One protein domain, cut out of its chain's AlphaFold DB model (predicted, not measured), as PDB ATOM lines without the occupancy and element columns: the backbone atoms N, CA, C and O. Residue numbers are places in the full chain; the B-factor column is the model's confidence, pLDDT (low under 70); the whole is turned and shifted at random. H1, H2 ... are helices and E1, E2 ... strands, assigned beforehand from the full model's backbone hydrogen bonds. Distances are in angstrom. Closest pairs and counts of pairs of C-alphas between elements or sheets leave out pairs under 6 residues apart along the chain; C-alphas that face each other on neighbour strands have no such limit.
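This is residues 176 to 226 and 519 to 598 of the 598 residues of an uncharacterized protein of Planctomycetes bacterium Pla133 (UniProt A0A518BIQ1). A small, loosely closed bundle of four aligned helices, H1, H2, H3 and H5, runs up and down, each against the one before it in the chain. Long H1 runs past H5 toward an end made of E1 and loops, while H4 lies off to one side, touching no helix. The printed part has 131 residues, mostly helix by named elements, in the order H1 E1 H2 H3 H4 H5; E1 pairs with no named strand. It is only just compact, close to loose, with a radius of gyration of the C-alphas of 16.4 A, and only just flat, spanning 53 by 36 by 20 A.

H1, residues 178 to 199, begins at C-alpha 178 (150.437, 173.623, 170.626) and is 31.7 A long. E1 is residues 209 to 212, 8.4 A. H2 is residues 523 to 532, 14.4 A; H3, residues 542 to 559, 25.3 A; H4, residues 570 to 576, 10.2 A. H5, residues 587 to 596, 14.4 A, ends at C-alpha 596 (152.438, 182.716, 173.401).

H1 touches H5 with residues 182 to 189 alone, opposite ways; the closest C-alphas, Ile 185 and Leu 590, are 6.1 A apart. H5 and H2 touch, the same way at a shallow tilt of 7 degrees, C-alphas 527 and 589 being closest at 3.6 A. H2 and H3 form a helical hairpin, closest at C-alphas 529 and 548, 5.9 A. H1 and H3 are close but not clearly touching, C-alphas 181 and 549 at 7.8 A. Every O i to N i+4 pair is within hydrogen-bond range in H1, H2, H3 and H4; in H5, 5 of 6.

The C-alphas of Pro 206 and Gly 538, the farthest apart, are 54.8 A apart. Residues 227 to 518 are not printed, a gap of 25.2 A between C-alphas 226 and 519. No link printed whole is long. Residues 519 and 568 to 580 are under pLDDT 70.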
ATOM      1  N   PRO A 176     149.511 167.998 175.189       95.50
ATOM      2  CA  PRO A 176     148.932 168.208 173.861       95.50
ATOM      3  C   PRO A 176     149.919 168.929 172.933       95.50
ATOM      4  O   PRO A 176     150.903 169.524 173.386       95.50
ATOM      5  N   THR A 177     149.660 168.887 171.625       95.69
ATOM      6  CA  THR A 177     150.360 169.780 170.690       95.69
ATOM      7  C   THR A 177     149.999 171.241 170.988       95.69
ATOM      8  O   THR A 177     149.035 171.506 171.708       95.69
ATOM      9  N   GLU A 178     150.770 172.197 170.471       96.75
ATOM     10  CA  GLU A 178     150.437 173.623 170.626       96.75
ATOM     11  C   GLU A 178     149.063 173.959 170.023       96.75
ATOM     12  O   GLU A 178     148.262 174.611 170.686       96.75
ATOM     13  N   ASP A 179     148.744 173.422 168.842       95.81
ATOM     14  CA  ASP A 179     147.444 173.611 168.178       95.81
ATOM     15  C   ASP A 179     146.277 173.034 168.997       95.81
ATOM     16  O   ASP A 179     145.218 173.659 169.137       95.81
ATOM     17  N   ASP A 180     146.469 171.838 169.565       95.44
ATOM     18  CA  ASP A 180     145.470 171.205 170.427       95.44
ATOM     19  C   ASP A 180     145.272 172.011 171.718       95.44
ATOM     20  O   ASP A 180     144.136 172.202 172.156       95.44
ATOM     21  N   LEU A 181     146.359 172.513 172.321       96.31
ATOM     22  CA  LEU A 181     146.293 173.346 173.523       96.31
ATOM     23  C   LEU A 181     145.613 174.687 173.238       96.31
ATOM     24  O   LEU A 181     144.745 175.095 174.009       96.31
ATOM     25  N   ARG A 182     145.950 175.347 172.123       97.19
ATOM     26  CA  ARG A 182     145.289 176.579 171.670       97.19
ATOM     27  C   ARG A 182     143.786 176.352 171.527       97.19
ATOM     28  O   ARG A 182     142.990 177.132 172.046       97.19
ATOM     29  N   SER A 183     143.393 175.253 170.885       95.69
ATOM     30  CA  SER A 183     141.985 174.877 170.712       95.69
ATOM     31  C   SER A 183     141.278 174.618 172.051       95.69
ATOM     32  O   SER A 183     140.148 175.068 172.244       95.69
ATOM     33  N   GLU A 184     141.936 173.930 172.993       95.31
ATOM     34  CA  GLU A 184     141.417 173.684 174.350       95.31
ATOM     35  C   GLU A 184     141.222 175.000 175.123       95.31
ATOM     36  O   GLU A 184     140.153 175.220 175.695       95.31
ATOM     37  N   ILE A 185     142.206 175.904 175.089       97.00
ATOM     38  CA  ILE A 185     142.138 177.220 175.739       97.00
ATOM     39  C   ILE A 185     140.995 178.062 175.166       97.00
ATOM     40  O   ILE A 185     140.186 178.598 175.925       97.00
ATOM     41  N   LEU A 186     140.900 178.157 173.840       96.38
ATOM     42  CA  LEU A 186     139.850 178.926 173.176       96.38
ATOM     43  C   LEU A 186     138.453 178.392 173.514       96.38
ATOM     44  O   LEU A 186     137.559 179.182 173.807       96.38
ATOM     45  N   GLY A 187     138.272 177.067 173.538       95.12
ATOM     46  CA  GLY A 187     137.006 176.452 173.940       95.12
ATOM     47  C   GLY A 187     136.641 176.722 175.405       95.12
ATOM     48  O   GLY A 187     135.470 176.915 175.724       95.12
ATOM     49  N   LEU A 188     137.632 176.774 176.304       95.19
ATOM     50  CA  LEU A 188     137.418 177.132 177.712       95.19
ATOM     51  C   LEU A 188     137.039 178.607 177.888       95.19
ATOM     52  O   LEU A 188     136.147 178.911 178.684       95.19
ATOM     53  N   LEU A 189     137.705 179.511 177.164       96.06
ATOM     54  CA  LEU A 189     137.392 180.942 177.175       96.06
ATOM     55  C   LEU A 189     135.994 181.201 176.611       96.06
ATOM     56  O   LEU A 189     135.215 181.896 177.253       96.06
ATOM     57  N   GLU A 190     135.651 180.593 175.474       95.69
ATOM     58  CA  GLU A 190     134.323 180.681 174.855       95.69
ATOM     59  C   GLU A 190     133.224 180.232 175.823       95.69
ATOM     60  O   GLU A 190     132.348 181.026 176.163       95.69
ATOM     61  N   TRP A 191     133.331 179.010 176.355       94.25
ATOM     62  CA  TRP A 191     132.379 178.487 177.340       94.25
ATOM     63  C   TRP A 191     132.228 179.420 178.547       94.25
ATOM     64  O   TRP A 191     131.116 179.735 178.971       94.25
ATOM     65  N   SER A 192     133.344 179.888 179.109       94.00
ATOM     66  CA  SER A 192     133.297 180.709 180.313       94.00
ATOM     67  C   SER A 192     132.738 182.109 180.050       94.00
ATOM     68  O   SER A 192     131.938 182.595 180.853       94.00
ATOM     69  N   PHE A 193     133.116 182.761 178.947       95.94
ATOM     70  CA  PHE A 193     132.548 184.054 178.570       95.94
ATOM     71  C   PHE A 193     131.046 183.946 178.321       95.94
ATOM     72  O   PHE A 193     130.307 184.793 178.818       95.94
ATOM     73  N   ASP A 194     130.581 182.890 177.655       95.06
ATOM     74  CA  ASP A 194     129.158 182.668 177.403       95.06
ATOM     75  C   ASP A 194     128.354 182.499 178.698       95.06
ATOM     76  O   ASP A 194     127.296 183.116 178.861       95.06
ATOM     77  N   GLU A 195     128.852 181.724 179.666       94.38
ATOM     78  CA  GLU A 195     128.188 181.573 180.969       94.38
ATOM     79  C   GLU A 195     128.114 182.914 181.720       94.38
ATOM     80  O   GLU A 195     127.062 183.285 182.246       94.38
ATOM     81  N   HIS A 196     129.190 183.708 181.712       94.81
ATOM     82  CA  HIS A 196     129.175 185.029 182.341       94.81
ATOM     83  C   HIS A 196     128.245 186.011 181.613       94.81
ATOM     84  O   HIS A 196     127.419 186.662 182.258       94.81
ATOM     85  N   LEU A 197     128.320 186.108 180.288       95.56
ATOM     86  CA  LEU A 197     127.499 187.026 179.495       95.56
ATOM     87  C   LEU A 197     126.011 186.648 179.516       95.56
ATOM     88  O   LEU A 197     125.160 187.527 179.430       95.56
ATOM     89  N   SER A 198     125.663 185.371 179.656       93.75
ATOM     90  CA  SER A 198     124.257 184.947 179.703       93.75
ATOM     91  C   SER A 198     123.607 185.108 181.080       93.75
ATOM     92  O   SER A 198     122.389 185.271 181.154       93.75
ATOM     93  N   ARG A 199     124.386 185.078 182.172       93.75
ATOM     94  CA  ARG A 199     123.841 185.018 183.546       93.75
ATOM     95  C   ARG A 199     124.047 186.266 184.387       93.75
ATOM     96  O   ARG A 199     123.291 186.491 185.332       93.75
ATOM     97  N   SER A 200     125.095 187.034 184.104       94.81
ATOM     98  CA  SER A 200     125.569 188.078 185.023       94.81
ATOM     99  C   SER A 200     125.142 189.496 184.637       94.81
ATOM    100  O   SER A 200     125.272 190.419 185.444       94.81
ATOM    101  N   LEU A 201     124.635 189.675 183.418       96.25
ATOM    102  CA  LEU A 201     124.330 190.988 182.866       96.25
ATOM    103  C   LEU A 201     123.057 191.611 183.436       96.25
ATOM    104  O   LEU A 201     122.191 190.936 183.992       96.25
ATOM    105  N   ASP A 202     122.968 192.923 183.273       95.56
ATOM    106  CA  ASP A 202     121.854 193.745 183.709       95.56
ATOM    107  C   ASP A 202     120.639 193.673 182.769       95.56
ATOM    108  O   ASP A 202     120.639 194.156 181.636       95.56
ATOM    109  N   ASP A 203     119.565 193.102 183.298       93.50
ATOM    110  CA  ASP A 203     118.211 193.041 182.744       93.50
ATOM    111  C   ASP A 203     117.157 193.483 183.793       93.50
ATOM    112  O   ASP A 203     115.993 193.081 183.721       93.50
ATOM    113  N   LEU A 204     117.573 194.231 184.826       89.69
ATOM    114  CA  LEU A 204     116.784 194.476 186.043       89.69
ATOM    115  C   LEU A 204     115.882 195.708 185.949       89.69
ATOM    116  O   LEU A 204     114.750 195.682 186.441       89.69
ATOM    117  N   GLY A 205     116.414 196.790 185.385       85.81
ATOM    118  CA  GLY A 205     115.742 198.076 185.245       85.81
ATOM    119  C   GLY A 205     114.883 198.192 183.976       85.81
ATOM    120  O   GLY A 205     114.675 197.222 183.245       85.81
ATOM    121  N   PRO A 206     114.359 199.396 183.677       89.62
ATOM    122  CA  PRO A 206     113.634 199.692 182.442       89.62
ATOM    123  C   PRO A 206     114.463 199.488 181.167       89.62
ATOM    124  O   PRO A 206     113.887 199.206 180.112       89.62
ATOM    125  N   ARG A 207     115.790 199.640 181.254       91.94
ATOM    126  CA  ARG A 207     116.743 199.429 180.161       91.94
ATOM    127  C   ARG A 207     117.680 198.264 180.509       91.94
ATOM    128  O   ARG A 207     118.331 198.326 181.544       91.94
ATOM    129  N   PRO A 208     117.814 197.245 179.642       94.00
ATOM    130  CA  PRO A 208     118.909 196.291 179.763       94.00
ATOM    131  C   PRO A 208     120.234 196.960 179.376       94.00
ATOM    132  O   PRO A 208     120.295 197.688 178.380       94.00
ATOM    133  N   THR A 209     121.293 196.683 180.135       96.88
ATOM    134  CA  THR A 209     122.649 197.173 179.858       96.88
ATOM    135  C   THR A 209     123.643 196.015 179.813       96.88
ATOM    136  O   THR A 209     123.390 194.899 180.263       96.88
ATOM    137  N   ALA A 210     124.815 196.261 179.247       97.06
ATOM    138  CA  ALA A 210     125.923 195.325 179.261       97.06
ATOM    139  C   ALA A 210     126.694 195.324 180.594       97.06
ATOM    140  O   ALA A 210     127.723 194.663 180.692       97.06
ATOM    141  N   PHE A 211     126.265 196.039 181.633       97.75
ATOM    142  CA  PHE A 211     126.960 195.951 182.912       97.75
ATOM    143  C   PHE A 211     126.742 194.591 183.580       97.75
ATOM    144  O   PHE A 211     125.676 193.990 183.479       97.75
ATOM    145  N   VAL A 212     127.764 194.113 184.292       96.75
ATOM    146  CA  VAL A 212     127.638 192.941 185.166       96.75
ATOM    147  C   VAL A 212     126.947 193.388 186.452       96.75
ATOM    148  O   VAL A 212     127.525 194.146 187.229       96.75
ATOM    149  N   ALA A 213     125.708 192.941 186.661       96.00
ATOM    150  CA  ALA A 213     124.857 193.329 187.789       96.00
ATOM    151  C   ALA A 213     124.479 192.159 188.710       96.00
ATOM    152  O   ALA A 213     123.861 192.370 189.757       96.00
ATOM    153  N   ARG A 214     124.834 190.923 188.341       92.88
ATOM    154  CA  ARG A 214     124.505 189.705 189.092       92.88
ATOM    155  C   ARG A 214     125.700 188.768 189.184       92.88
ATOM    156  O   ARG A 214     126.519 188.679 188.277       92.88
ATOM    157  N   GLU A 215     125.748 188.016 190.272       91.00
ATOM    158  CA  GLU A 215     126.563 186.808 190.380       91.00
ATOM    159  C   GLU A 215     125.663 185.587 190.167       91.00
ATOM    160  O   GLU A 215     124.443 185.676 190.320       91.00
ATOM    161  N   PHE A 216     126.252 184.438 189.853       91.12
ATOM    162  CA  PHE A 216     125.524 183.182 189.690       91.12
ATOM    163  C   PHE A 216     126.268 182.029 190.363       91.12
ATOM    164  O   PHE A 216     127.483 182.088 190.573       91.12
ATOM    165  N   ASP A 217     125.524 180.988 190.715       89.56
ATOM    166  CA  ASP A 217     126.039 179.746 191.282       89.56
ATOM    167  C   ASP A 217     126.466 178.794 190.150       89.56
ATOM    168  O   ASP A 217     125.705 178.561 189.217       89.56
ATOM    169  N   VAL A 218     127.682 178.250 190.187       88.81
ATOM    170  CA  VAL A 218     128.236 177.445 189.085       88.81
ATOM    171  C   VAL A 218     127.626 176.053 188.981       88.81
ATOM    172  O   VAL A 218     127.764 175.420 187.934       88.81
ATOM    173  N   ASP A 219     126.994 175.555 190.046       87.75
ATOM    174  CA  ASP A 219     126.379 174.228 190.063       87.75
ATOM    175  C   ASP A 219     124.954 174.276 189.498       87.75
ATOM    176  O   ASP A 219     124.529 173.351 188.806       87.75
ATOM    177  N   THR A 220     124.225 175.360 189.767       88.50
ATOM    178  CA  THR A 220     122.815 175.525 189.370       88.50
ATOM    179  C   THR A 220     122.595 176.520 188.232       88.50
ATOM    180  O   THR A 220     121.566 176.467 187.564       88.50
ATOM    181  N   GLY A 221     123.534 177.439 188.022       89.62
ATOM    182  CA  GLY A 221     123.419 178.547 187.078       89.62
ATOM    183  C   GLY A 221     122.474 179.660 187.541       89.62
ATOM    184  O   GLY A 221     122.276 180.625 186.800       89.62
ATOM    185  N   GLU A 222     121.878 179.535 188.728       91.12
ATOM    186  CA  GLU A 222     120.903 180.485 189.260       91.12
ATOM    187  C   GLU A 222     121.589 181.735 189.837       91.12
ATOM    188  O   GLU A 222     122.709 181.644 190.354       91.12
ATOM    189  N   PRO A 223     120.928 182.909 189.793       89.75
ATOM    190  CA  PRO A 223     121.445 184.122 190.408       89.75
ATOM    191  C   PRO A 223     121.709 183.957 191.907       89.75
ATOM    192  O   PRO A 223     120.926 183.361 192.649       89.75
ATOM    193  N   VAL A 224     122.802 184.556 192.364       87.19
ATOM    194  CA  VAL A 224     123.241 184.528 193.755       87.19
ATOM    195  C   VAL A 224     123.084 185.902 194.393       87.19
ATOM    196  O   VAL A 224     123.616 186.896 193.907       87.19
ATOM    197  N   GLY A 225     122.439 185.934 195.561       85.25
ATOM    198  CA  GLY A 225     122.305 187.151 196.356       85.25
ATOM    199  C   GLY A 225     121.370 188.188 195.728       85.25
ATOM    200  O   GLY A 225     120.571 187.888 194.844       85.25
ATOM    201  N   ALA A 226     121.427 189.412 196.251       87.94
ATOM    202  CA  ALA A 226     120.722 190.542 195.658       87.94
ATOM    203  C   ALA A 226     121.542 191.114 194.489       87.94
ATOM    204  O   ALA A 226     122.774 191.064 194.549       87.94
ATOM    205  N   ALA A 519     142.713 180.524 200.059       63.72
ATOM    206  CA  ALA A 519     143.072 179.458 199.123       63.72
ATOM    207  C   ALA A 519     142.000 179.300 198.025       63.72
ATOM    208  O   ALA A 519     140.810 179.125 198.329       63.72
ATOM    209  N   GLY A 520     142.422 179.337 196.763       75.81
ATOM    210  CA  GLY A 520     141.522 179.315 195.614       75.81
ATOM    211  C   GLY A 520     142.190 178.804 194.343       75.81
ATOM    212  O   GLY A 520     143.251 178.189 194.403       75.81
ATOM    213  N   VAL A 521     141.533 179.048 193.210       85.44
ATOM    214  CA  VAL A 521     142.035 178.732 191.859       85.44
ATOM    215  C   VAL A 521     143.475 179.252 191.696       85.44
ATOM    216  O   VAL A 521     143.711 180.383 192.119       85.44
ATOM    217  N   PRO A 522     144.408 178.476 191.106       90.44
ATOM    218  CA  PRO A 522     145.809 178.867 190.913       90.44
ATOM    219  C   PRO A 522     145.961 179.857 189.744       90.44
ATOM    220  O   PRO A 522     146.575 179.545 188.722       90.44
ATOM    221  N   GLN A 523     145.324 181.026 189.855       91.12
ATOM    222  CA  GLN A 523     145.337 182.071 188.833       91.12
ATOM    223  C   GLN A 523     146.765 182.513 188.546       91.12
ATOM    224  O   GLN A 523     147.185 182.520 187.390       91.12
ATOM    225  N   ASN A 524     147.490 182.887 189.598       92.38
ATOM    226  CA  ASN A 524     148.796 183.496 189.435       92.38
ATOM    227  C   ASN A 524     149.800 182.474 188.900       92.38
ATOM    228  O   ASN A 524     150.523 182.780 187.960       92.38
ATOM    229  N   LEU A 525     149.804 181.232 189.404       94.50
ATOM    230  CA  LEU A 525     150.661 180.181 188.838       94.50
ATOM    231  C   LEU A 525     150.403 179.966 187.345       94.50
ATOM    232  O   LEU A 525     151.356 179.852 186.582       94.50
ATOM    233  N   LEU A 526     149.142 179.916 186.913       96.44
ATOM    234  CA  LEU A 526     148.826 179.735 185.495       96.44
ATOM    235  C   LEU A 526     149.239 180.943 184.649       96.44
ATOM    236  O   LEU A 526     149.766 180.752 183.557       96.44
ATOM    237  N   GLU A 527     149.053 182.164 185.152       95.94
ATOM    238  CA  GLU A 527     149.568 183.385 184.517       95.94
ATOM    239  C   GLU A 527     151.095 183.348 184.393       95.94
ATOM    240  O   GLU A 527     151.625 183.622 183.320       95.94
ATOM    241  N   GLY A 528     151.799 182.915 185.439       95.94
ATOM    242  CA  GLY A 528     153.251 182.783 185.440       95.94
ATOM    243  C   GLY A 528     153.756 181.708 184.480       95.94
ATOM    244  O   GLY A 528     154.703 181.948 183.740       95.94
ATOM    245  N   LEU A 529     153.113 180.536 184.447       97.19
ATOM    246  CA  LEU A 529     153.454 179.458 183.512       97.19
ATOM    247  C   LEU A 529     153.169 179.840 182.052       97.19
ATOM    248  O   LEU A 529     153.935 179.454 181.177       97.19
ATOM    249  N   GLY A 530     152.095 180.593 181.793       96.94
ATOM    250  CA  GLY A 530     151.829 181.164 180.473       96.94
ATOM    251  C   GLY A 530     152.900 182.179 180.076       96.94
ATOM    252  O   GLY A 530     153.499 182.046 179.019       96.94
ATOM    253  N   LEU A 531     153.218 183.127 180.964       94.69
ATOM    254  CA  LEU A 531     154.237 184.157 180.735       94.69
ATOM    255  C   LEU A 531     155.624 183.569 180.447       94.69
ATOM    256  O   LEU A 531     156.338 184.063 179.582       94.69
ATOM    257  N   VAL A 532     156.037 182.540 181.194       94.75
ATOM    258  CA  VAL A 532     157.371 181.956 181.009       94.75
ATOM    259  C   VAL A 532     157.462 181.044 179.786       94.75
ATOM    260  O   VAL A 532     158.575 180.706 179.400       94.75
ATOM    261  N   TYR A 533     156.346 180.656 179.162       96.56
ATOM    262  CA  TYR A 533     156.331 179.847 177.941       96.56
ATOM    263  C   TYR A 533     156.715 180.690 176.714       96.56
ATOM    264  O   TYR A 533     155.881 181.004 175.882       96.56
ATOM    265  N   SER A 534     157.989 181.068 176.603       91.69
ATOM    266  CA  SER A 534     158.497 181.934 175.530       91.69
ATOM    267  C   SER A 534     159.816 181.405 174.959       91.69
ATOM    268  O   SER A 534     160.620 180.769 175.659       91.69
ATOM    269  N   ASP A 535     160.047 181.671 173.672       89.19
ATOM    270  CA  ASP A 535     161.305 181.360 172.987       89.19
ATOM    271  C   ASP A 535     162.453 182.241 173.509       89.19
ATOM    272  O   ASP A 535     163.565 181.758 173.743       89.19
ATOM    273  N   GLU A 536     162.182 183.517 173.787       85.31
ATOM    274  CA  GLU A 536     163.122 184.497 174.346       85.31
ATOM    275  C   GLU A 536     163.618 184.086 175.738       85.31
ATOM    276  O   GLU A 536     164.785 184.304 176.095       85.31
ATOM    277  N   LEU A 537     162.749 183.445 176.520       82.88
ATOM    278  CA  LEU A 537     163.083 182.868 177.822       82.88
ATOM    279  C   LEU A 537     163.666 181.449 177.718       82.88
ATOM    280  O   LEU A 537     164.146 180.916 178.719       82.88
ATOM    281  N   GLY A 538     163.690 180.845 176.524       85.88
ATOM    282  CA  GLY A 538     164.190 179.485 176.295       85.88
ATOM    283  C   GLY A 538     163.323 178.401 176.942       85.88
ATOM    284  O   GLY A 538     163.830 177.333 177.285       85.88
ATOM    285  N   ARG A 539     162.035 178.695 177.146       91.81
ATOM    286  CA  ARG A 539     161.069 177.874 177.894       91.81
ATOM    287  C   ARG A 539     159.823 177.507 177.082       91.81
ATOM    288  O   ARG A 539     158.899 176.893 177.609       91.81
ATOM    289  N   ARG A 540     159.805 177.776 175.774       95.56
ATOM    290  CA  ARG A 540     158.838 177.175 174.840       95.56
ATOM    291  C   ARG A 540     159.150 175.684 174.623       95.56
ATOM    292  O   ARG A 540     159.607 175.257 173.565       95.56
ATOM    293  N   THR A 541     158.989 174.874 175.671       95.38
ATOM    294  CA  THR A 541     159.342 173.446 175.681       95.38
ATOM    295  C   THR A 541     158.132 172.551 175.939       95.38
ATOM    296  O   THR A 541     157.147 172.953 176.556       95.38
ATOM    297  N   GLU A 542     158.213 171.282 175.529       96.44
ATOM    298  CA  GLU A 542     157.165 170.298 175.836       96.44
ATOM    299  C   GLU A 542     156.941 170.124 177.346       96.44
ATOM    300  O   GLU A 542     155.818 169.857 177.769       96.44
ATOM    301  N   ALA A 543     157.989 170.284 178.162       95.00
ATOM    302  CA  ALA A 543     157.891 170.158 179.612       95.00
ATOM    303  C   ALA A 543     157.097 171.319 180.228       95.00
ATOM    304  O   ALA A 543     156.205 171.077 181.039       95.00
ATOM    305  N   ASP A 544     157.367 172.555 179.800       96.38
ATOM    306  CA  ASP A 544     156.652 173.745 180.270       96.38
ATOM    307  C   ASP A 544     155.182 173.721 179.822       96.38
ATOM    308  O   ASP A 544     154.271 173.917 180.634       96.38
ATOM    309  N   ARG A 545     154.928 173.333 178.563       97.31
ATOM    310  CA  ARG A 545     153.566 173.119 178.050       97.31
ATOM    311  C   ARG A 545     152.815 172.042 178.835       97.31
ATOM    312  O   ARG A 545     151.622 172.189 179.119       97.31
ATOM    313  N   ALA A 546     153.496 170.958 179.205       96.69
ATOM    314  CA  ALA A 546     152.898 169.877 179.982       96.69
ATOM    315  C   ALA A 546     152.593 170.287 181.429       96.69
ATOM    316  O   ALA A 546     151.533 169.933 181.951       96.69
ATOM    317  N   ALA A 547     153.475 171.067 182.063       96.69
ATOM    318  CA  ALA A 547     153.236 171.626 183.390       96.69
ATOM    319  C   ALA A 547     151.991 172.528 183.387       96.69
ATOM    320  O   ALA A 547     151.069 172.290 184.169       96.69
ATOM    321  N   PHE A 548     151.906 173.480 182.449       97.69
ATOM    322  CA  PHE A 548     150.727 174.336 182.281       97.69
ATOM    323  C   PHE A 548     149.450 173.509 182.073       97.69
ATOM    324  O   PHE A 548     148.468 173.674 182.799       97.69
ATOM    325  N   THR A 549     149.481 172.556 181.136       96.44
ATOM    326  CA  THR A 549     148.322 171.705 180.827       96.44
ATOM    327  C   THR A 549     147.870 170.896 182.044       96.44
ATOM    328  O   THR A 549     146.671 170.775 182.305       96.44
ATOM    329  N   GLY A 550     148.813 170.344 182.813       94.56
ATOM    330  CA  GLY A 550     148.503 169.612 184.038       94.56
ATOM    331  C   GLY A 550     147.794 170.478 185.070       94.56
ATOM    332  O   GLY A 550     146.752 170.072 185.588       94.56
ATOM    333  N   VAL A 551     148.304 171.690 185.316       95.50
ATOM    334  CA  VAL A 551     147.694 172.631 186.265       95.50
ATOM    335  C   VAL A 551     146.293 173.042 185.798       95.50
ATOM    336  O   VAL A 551     145.366 173.003 186.608       95.50
ATOM    337  N   VAL A 552     146.088 173.350 184.509       95.00
ATOM    338  CA  VAL A 552     144.755 173.683 183.963       95.00
ATOM    339  C   VAL A 552     143.779 172.527 184.161       95.00
ATOM    340  O   VAL A 552     142.720 172.704 184.766       95.00
ATOM    341  N   ARG A 553     144.129 171.318 183.712       92.44
ATOM    342  CA  ARG A 553     143.219 170.163 183.777       92.44
ATOM    343  C   ARG A 553     142.917 169.740 185.214       92.44
ATOM    344  O   ARG A 553     141.767 169.424 185.523       92.44
ATOM    345  N   GLN A 554     143.900 169.798 186.116       90.44
ATOM    346  CA  GLN A 554     143.674 169.558 187.544       90.44
ATOM    347  C   GLN A 554     142.778 170.642 188.161       90.44
ATOM    348  O   GLN A 554     141.929 170.339 189.005       90.44
ATOM    349  N   THR A 555     142.930 171.897 187.731       90.50
ATOM    350  CA  THR A 555     142.088 173.017 188.169       90.50
ATOM    351  C   THR A 555     140.638 172.808 187.743       90.50
ATOM    352  O   THR A 555     139.744 172.896 188.581       90.50
ATOM    353  N   LEU A 556     140.387 172.435 186.486       89.56
ATOM    354  CA  LEU A 556     139.040 172.108 186.006       89.56
ATOM    355  C   LEU A 556     138.420 170.949 186.795       89.56
ATOM    356  O   LEU A 556     137.263 171.034 187.199       89.56
ATOM    357  N   ALA A 557     139.196 169.903 187.091       87.38
ATOM    358  CA  ALA A 557     138.723 168.773 187.891       87.38
ATOM    359  C   ALA A 557     138.368 169.162 189.341       87.38
ATOM    360  O   ALA A 557     137.476 168.567 189.944       87.38
ATOM    361  N   SER A 558     139.059 170.158 189.905       85.06
ATOM    362  CA  SER A 558     138.949 170.524 191.326       85.06
ATOM    363  C   SER A 558     137.961 171.665 191.589       85.06
ATOM    364  O   SER A 558     137.307 171.695 192.634       85.06
ATOM    365  N   PHE A 559     137.855 172.608 190.650       85.75
ATOM    366  CA  PHE A 559     137.104 173.860 190.791       85.75
ATOM    367  C   PHE A 559     136.001 174.028 189.734       85.75
ATOM    368  O   PHE A 559     135.192 174.947 189.845       85.75
ATOM    369  N   GLY A 560     135.940 173.166 188.717       87.19
ATOM    370  CA  GLY A 560     134.910 173.221 187.683       87.19
ATOM    371  C   GLY A 560     133.519 172.855 188.202       87.19
ATOM    372  O   GLY A 560     133.358 171.972 189.051       87.19
ATOM    373  N   GLY A 561     132.514 173.536 187.664       86.81
ATOM    374  CA  GLY A 561     131.095 173.209 187.736       86.81
ATOM    375  C   GLY A 561     130.450 173.332 186.345       86.81
ATOM    376  O   GLY A 561     131.099 173.805 185.411       86.81
ATOM    377  N   PRO A 562     129.187 172.902 186.177       88.62
ATOM    378  CA  PRO A 562     128.470 172.970 184.901       88.62
ATOM    379  C   PRO A 562     128.416 174.362 184.262       88.62
ATOM    380  O   PRO A 562     128.406 174.450 183.039       88.62
ATOM    381  N   HIS A 563     128.400 175.423 185.073       88.75
ATOM    382  CA  HIS A 563     128.204 176.805 184.619       88.75
ATOM    383  C   HIS A 563     129.403 177.723 184.859       88.75
ATOM    384  O   HIS A 563     129.310 178.928 184.661       88.75
ATOM    385  N   GLY A 564     130.527 177.205 185.346       88.12
ATOM    386  CA  GLY A 564     131.696 178.038 185.607       88.12
ATOM    387  C   GLY A 564     132.667 177.410 186.590       88.12
ATOM    388  O   GLY A 564     132.622 176.215 186.876       88.12
ATOM    389  N   LEU A 565     133.557 178.241 187.119       85.25
ATOM    390  CA  LEU A 565     134.557 177.847 188.107       85.25
ATOM    391  C   LEU A 565     134.238 178.496 189.446       85.25
ATOM    392  O   LEU A 565     133.917 179.682 189.491       85.25
ATOM    393  N   ILE A 566     134.375 177.751 190.540       82.25
ATOM    394  CA  ILE A 566     134.332 178.351 191.877       82.25
ATOM    395  C   ILE A 566     135.645 179.077 192.170       82.25
ATOM    396  O   ILE A 566     136.729 178.565 191.908       82.25
ATOM    397  N   GLY A 567     135.566 180.269 192.761       71.00
ATOM    398  CA  GLY A 567     136.758 181.045 193.133       71.00
ATOM    399  C   GLY A 567     137.510 180.524 194.366       71.00
ATOM    400  O   GLY A 567     138.622 180.973 194.634       71.00
ATOM    401  N   THR A 568     136.919 179.597 195.127       67.88
ATOM    402  CA  THR A 568     137.451 179.065 196.395       67.88
ATOM    403  C   THR A 568     137.303 177.541 196.448       67.88
ATOM    404  O   THR A 568     136.675 176.941 195.584       67.88
ATOM    405  N   THR A 569     137.865 176.866 197.455       62.16
ATOM    406  CA  THR A 569     137.636 175.413 197.602       62.16
ATOM    407  C   THR A 569     136.164 175.093 197.927       62.16
ATOM    408  O   THR A 569     135.560 175.762 198.769       62.16
ATOM    409  N   ARG A 570     135.608 174.001 197.370       60.78
ATOM    410  CA  ARG A 570     134.242 173.514 197.699       60.78
ATOM    411  C   ARG A 570     134.019 173.333 199.207       60.78
ATOM    412  O   ARG A 570     132.929 173.566 199.719       60.78
ATOM    413  N   ARG A 571     135.073 172.950 199.934       51.59
ATOM    414  CA  ARG A 571     135.051 172.801 201.394       51.59
ATOM    415  C   ARG A 571     134.862 174.140 202.116       51.59
ATOM    416  O   ARG A 571     134.042 174.222 203.019       51.59
ATOM    417  N   ALA A 572     135.568 175.189 201.689       53.78
ATOM    418  CA  ALA A 572     135.396 176.535 202.237       53.78
ATOM    419  C   ALA A 572     134.015 177.122 201.897       53.78
ATOM    420  O   ALA A 572     133.411 177.795 202.734       53.78
ATOM    421  N   ALA A 573     133.492 176.822 200.704       53.59
ATOM    422  CA  ALA A 573     132.140 177.201 200.299       53.59
ATOM    423  C   ALA A 573     131.067 176.588 201.221       53.59
ATOM    424  O   ALA A 573     130.199 177.299 201.728       53.59
ATOM    425  N   ALA A 574     131.206 175.297 201.544       52.91
ATOM    426  CA  ALA A 574     130.303 174.586 202.448       52.91
ATOM    427  C   ALA A 574     130.338 175.106 203.900       52.91
ATOM    428  O   ALA A 574     129.300 175.154 204.558       52.91
ATOM    429  N   GLU A 575     131.508 175.504 204.408       49.84
ATOM    430  CA  GLU A 575     131.678 175.982 205.793       49.84
ATOM    431  C   GLU A 575     131.189 177.428 206.000       49.84
ATOM    432  O   GLU A 575     130.730 177.776 207.087       49.84
ATOM    433  N   THR A 576     131.264 178.270 204.966       51.84
ATOM    434  CA  THR A 576     130.906 179.702 205.045       51.84
ATOM    435  C   THR A 576     129.529 180.025 204.467       51.84
ATOM    436  O   THR A 576     129.113 181.183 204.488       51.84
ATOM    437  N   GLY A 577     128.815 179.021 203.945       54.34
ATOM    438  CA  GLY A 577     127.578 179.234 203.191       54.34
ATOM    439  C   GLY A 577     127.798 180.073 201.931       54.34
ATOM    440  O   GLY A 577     126.845 180.668 201.431       54.34
ATOM    441  N   ASN A 578     129.042 180.164 201.446       54.00
ATOM    442  CA  ASN A 578     129.352 180.859 200.210       54.00
ATOM    443  C   ASN A 578     128.782 180.010 199.064       54.00
ATOM    444  O   ASN A 578     129.241 178.879 198.882       54.00
ATOM    445  N   PRO A 579     127.776 180.505 198.324       58.28
ATOM    446  CA  PRO A 579     127.307 179.825 197.125       58.28
ATOM    447  C   PRO A 579     128.482 179.655 196.165       58.28
ATOM    448  O   PRO A 579     129.475 180.382 196.250       58.28
ATOM    449  N   ALA A 580     128.406 178.672 195.282       67.81
ATOM    450  CA  ALA A 580     129.493 178.309 194.392       67.81
ATOM    451  C   ALA A 580     129.654 179.396 193.307       67.81
ATOM    452  O   ALA A 580     129.328 179.168 192.160       67.81
ATOM    453  N   ARG A 581     130.068 180.621 193.656       81.56
ATOM    454  CA  ARG A 581     130.016 181.795 192.768       81.56
ATOM    455  C   ARG A 581     130.951 181.641 191.572       81.56
ATOM    456  O   ARG A 581     132.124 181.302 191.759       81.56
ATOM    457  N   GLY A 582     130.436 181.964 190.384       84.44
ATOM    458  CA  GLY A 582     131.196 181.997 189.136       84.44
ATOM    459  C   GLY A 582     132.405 182.926 189.207       84.44
ATOM    460  O   GLY A 582     132.306 184.069 189.653       84.44
ATOM    461  N   SER A 583     133.557 182.419 188.776       87.88
ATOM    462  CA  SER A 583     134.858 183.068 188.894       87.88
ATOM    463  C   SER A 583     135.570 183.167 187.549       87.88
ATOM    464  O   SER A 583     135.672 182.186 186.816       87.88
ATOM    465  N   LEU A 584     136.172 184.331 187.304       90.62
ATOM    466  CA  LEU A 584     137.014 184.626 186.139       90.62
ATOM    467  C   LEU A 584     138.509 184.352 186.386       90.62
ATOM    468  O   LEU A 584     139.354 184.672 185.554       90.62
ATOM    469  N   ARG A 585     138.866 183.793 187.551       87.75
ATOM    470  CA  ARG A 585     140.266 183.648 187.993       87.75
ATOM    471  C   ARG A 585     141.138 182.795 187.067       87.75
ATOM    472  O   ARG A 585     142.350 182.920 187.108       87.75
ATOM    473  N   LEU A 586     140.559 181.940 186.227       90.25
ATOM    474  CA  LEU A 586     141.339 181.133 185.282       90.25
ATOM    475  C   LEU A 586     141.773 181.929 184.038       90.25
ATOM    476  O   LEU A 586     142.776 181.593 183.413       90.25
ATOM    477  N   HIS A 587     141.034 182.982 183.676       94.62
ATOM    478  CA  HIS A 587     141.207 183.679 182.399       94.62
ATOM    479  C   HIS A 587     142.594 184.302 182.225       94.62
ATOM    480  O   HIS A 587     143.153 184.105 181.152       94.62
ATOM    481  N   PRO A 588     143.203 184.985 183.219       93.69
ATOM    482  CA  PRO A 588     144.527 185.583 183.036       93.69
ATOM    483  C   PRO A 588     145.597 184.574 182.606       93.69
ATOM    484  O   PRO A 588     146.366 184.866 181.697       93.69
ATOM    485  N   GLY A 589     145.596 183.371 183.192       95.06
ATOM    486  CA  GLY A 589     146.532 182.307 182.827       95.06
ATOM    487  C   GLY A 589     146.271 181.688 181.459       95.06
ATOM    488  O   GLY A 589     147.209 181.439 180.706       95.06
ATOM    489  N   LEU A 590     144.998 181.492 181.104       97.31
ATOM    490  CA  LEU A 590     144.617 181.032 179.766       97.31
ATOM    491  C   LEU A 590     145.033 182.035 178.687       97.31
ATOM    492  O   LEU A 590     145.580 181.630 177.669       97.31
ATOM    493  N   LEU A 591     144.806 183.327 178.927       97.31
ATOM    494  CA  LEU A 591     145.171 184.400 178.006       97.31
ATOM    495  C   LEU A 591     146.686 184.537 177.868       97.31
ATOM    496  O   LEU A 591     147.168 184.616 176.747       97.31
ATOM    497  N   ALA A 592     147.433 184.482 178.978       96.50
ATOM    498  CA  ALA A 592     148.893 184.543 178.943       96.50
ATOM    499  C   ALA A 592     149.496 183.412 178.094       96.50
ATOM    500  O   ALA A 592     150.388 183.662 177.298       96.50
ATOM    501  N   MET A 593     148.992 182.179 178.221       97.69
ATOM    502  CA  MET A 593     149.435 181.074 177.362       97.69
ATOM    503  C   MET A 593     148.950 181.240 175.916       97.69
ATOM    504  O   MET A 593     149.707 180.970 174.991       97.69
ATOM    505  N   LEU A 594     147.708 181.687 175.696       97.19
ATOM    506  CA  LEU A 594     147.172 181.907 174.350       97.19
ATOM    507  C   LEU A 594     148.011 182.920 173.557       97.19
ATOM    508  O   LEU A 594     148.283 182.676 172.390       97.19
ATOM    509  N   GLU A 595     148.453 184.000 174.205       95.00
ATOM    510  CA  GLU A 595     149.330 185.031 173.629       95.00
ATOM    511  C   GLU A 595     150.693 184.471 173.178       95.00
ATOM    512  O   GLU A 595     151.288 185.012 172.255       95.00
ATOM    513  N   GLN A 596     151.180 183.382 173.786       95.00
ATOM    514  CA  GLN A 596     152.438 182.716 173.401       95.00
ATOM    515  C   GLN A 596     152.254 181.609 172.347       95.00
ATOM    516  O   GLN A 596     153.226 181.108 171.776       95.00
ATOM    517  N   LEU A 597     151.011 181.175 172.125       94.56
ATOM    518  CA  LEU A 597     150.633 180.167 171.128       94.56
ATOM    519  C   LEU A 597     150.157 180.797 169.809       94.56
ATOM    520  O   LEU A 597     149.693 180.071 168.926       94.56
ATOM    521  N   ASP A 598     150.186 182.124 169.708       82.56
ATOM    522  CA  ASP A 598     149.999 182.884 168.467       82.56
ATOM    523  C   ASP A 598     151.335 183.039 167.729       82.56
ATOM    524  O   ASP A 598     151.344 182.859 166.488       82.56
TER     525      ASP A 598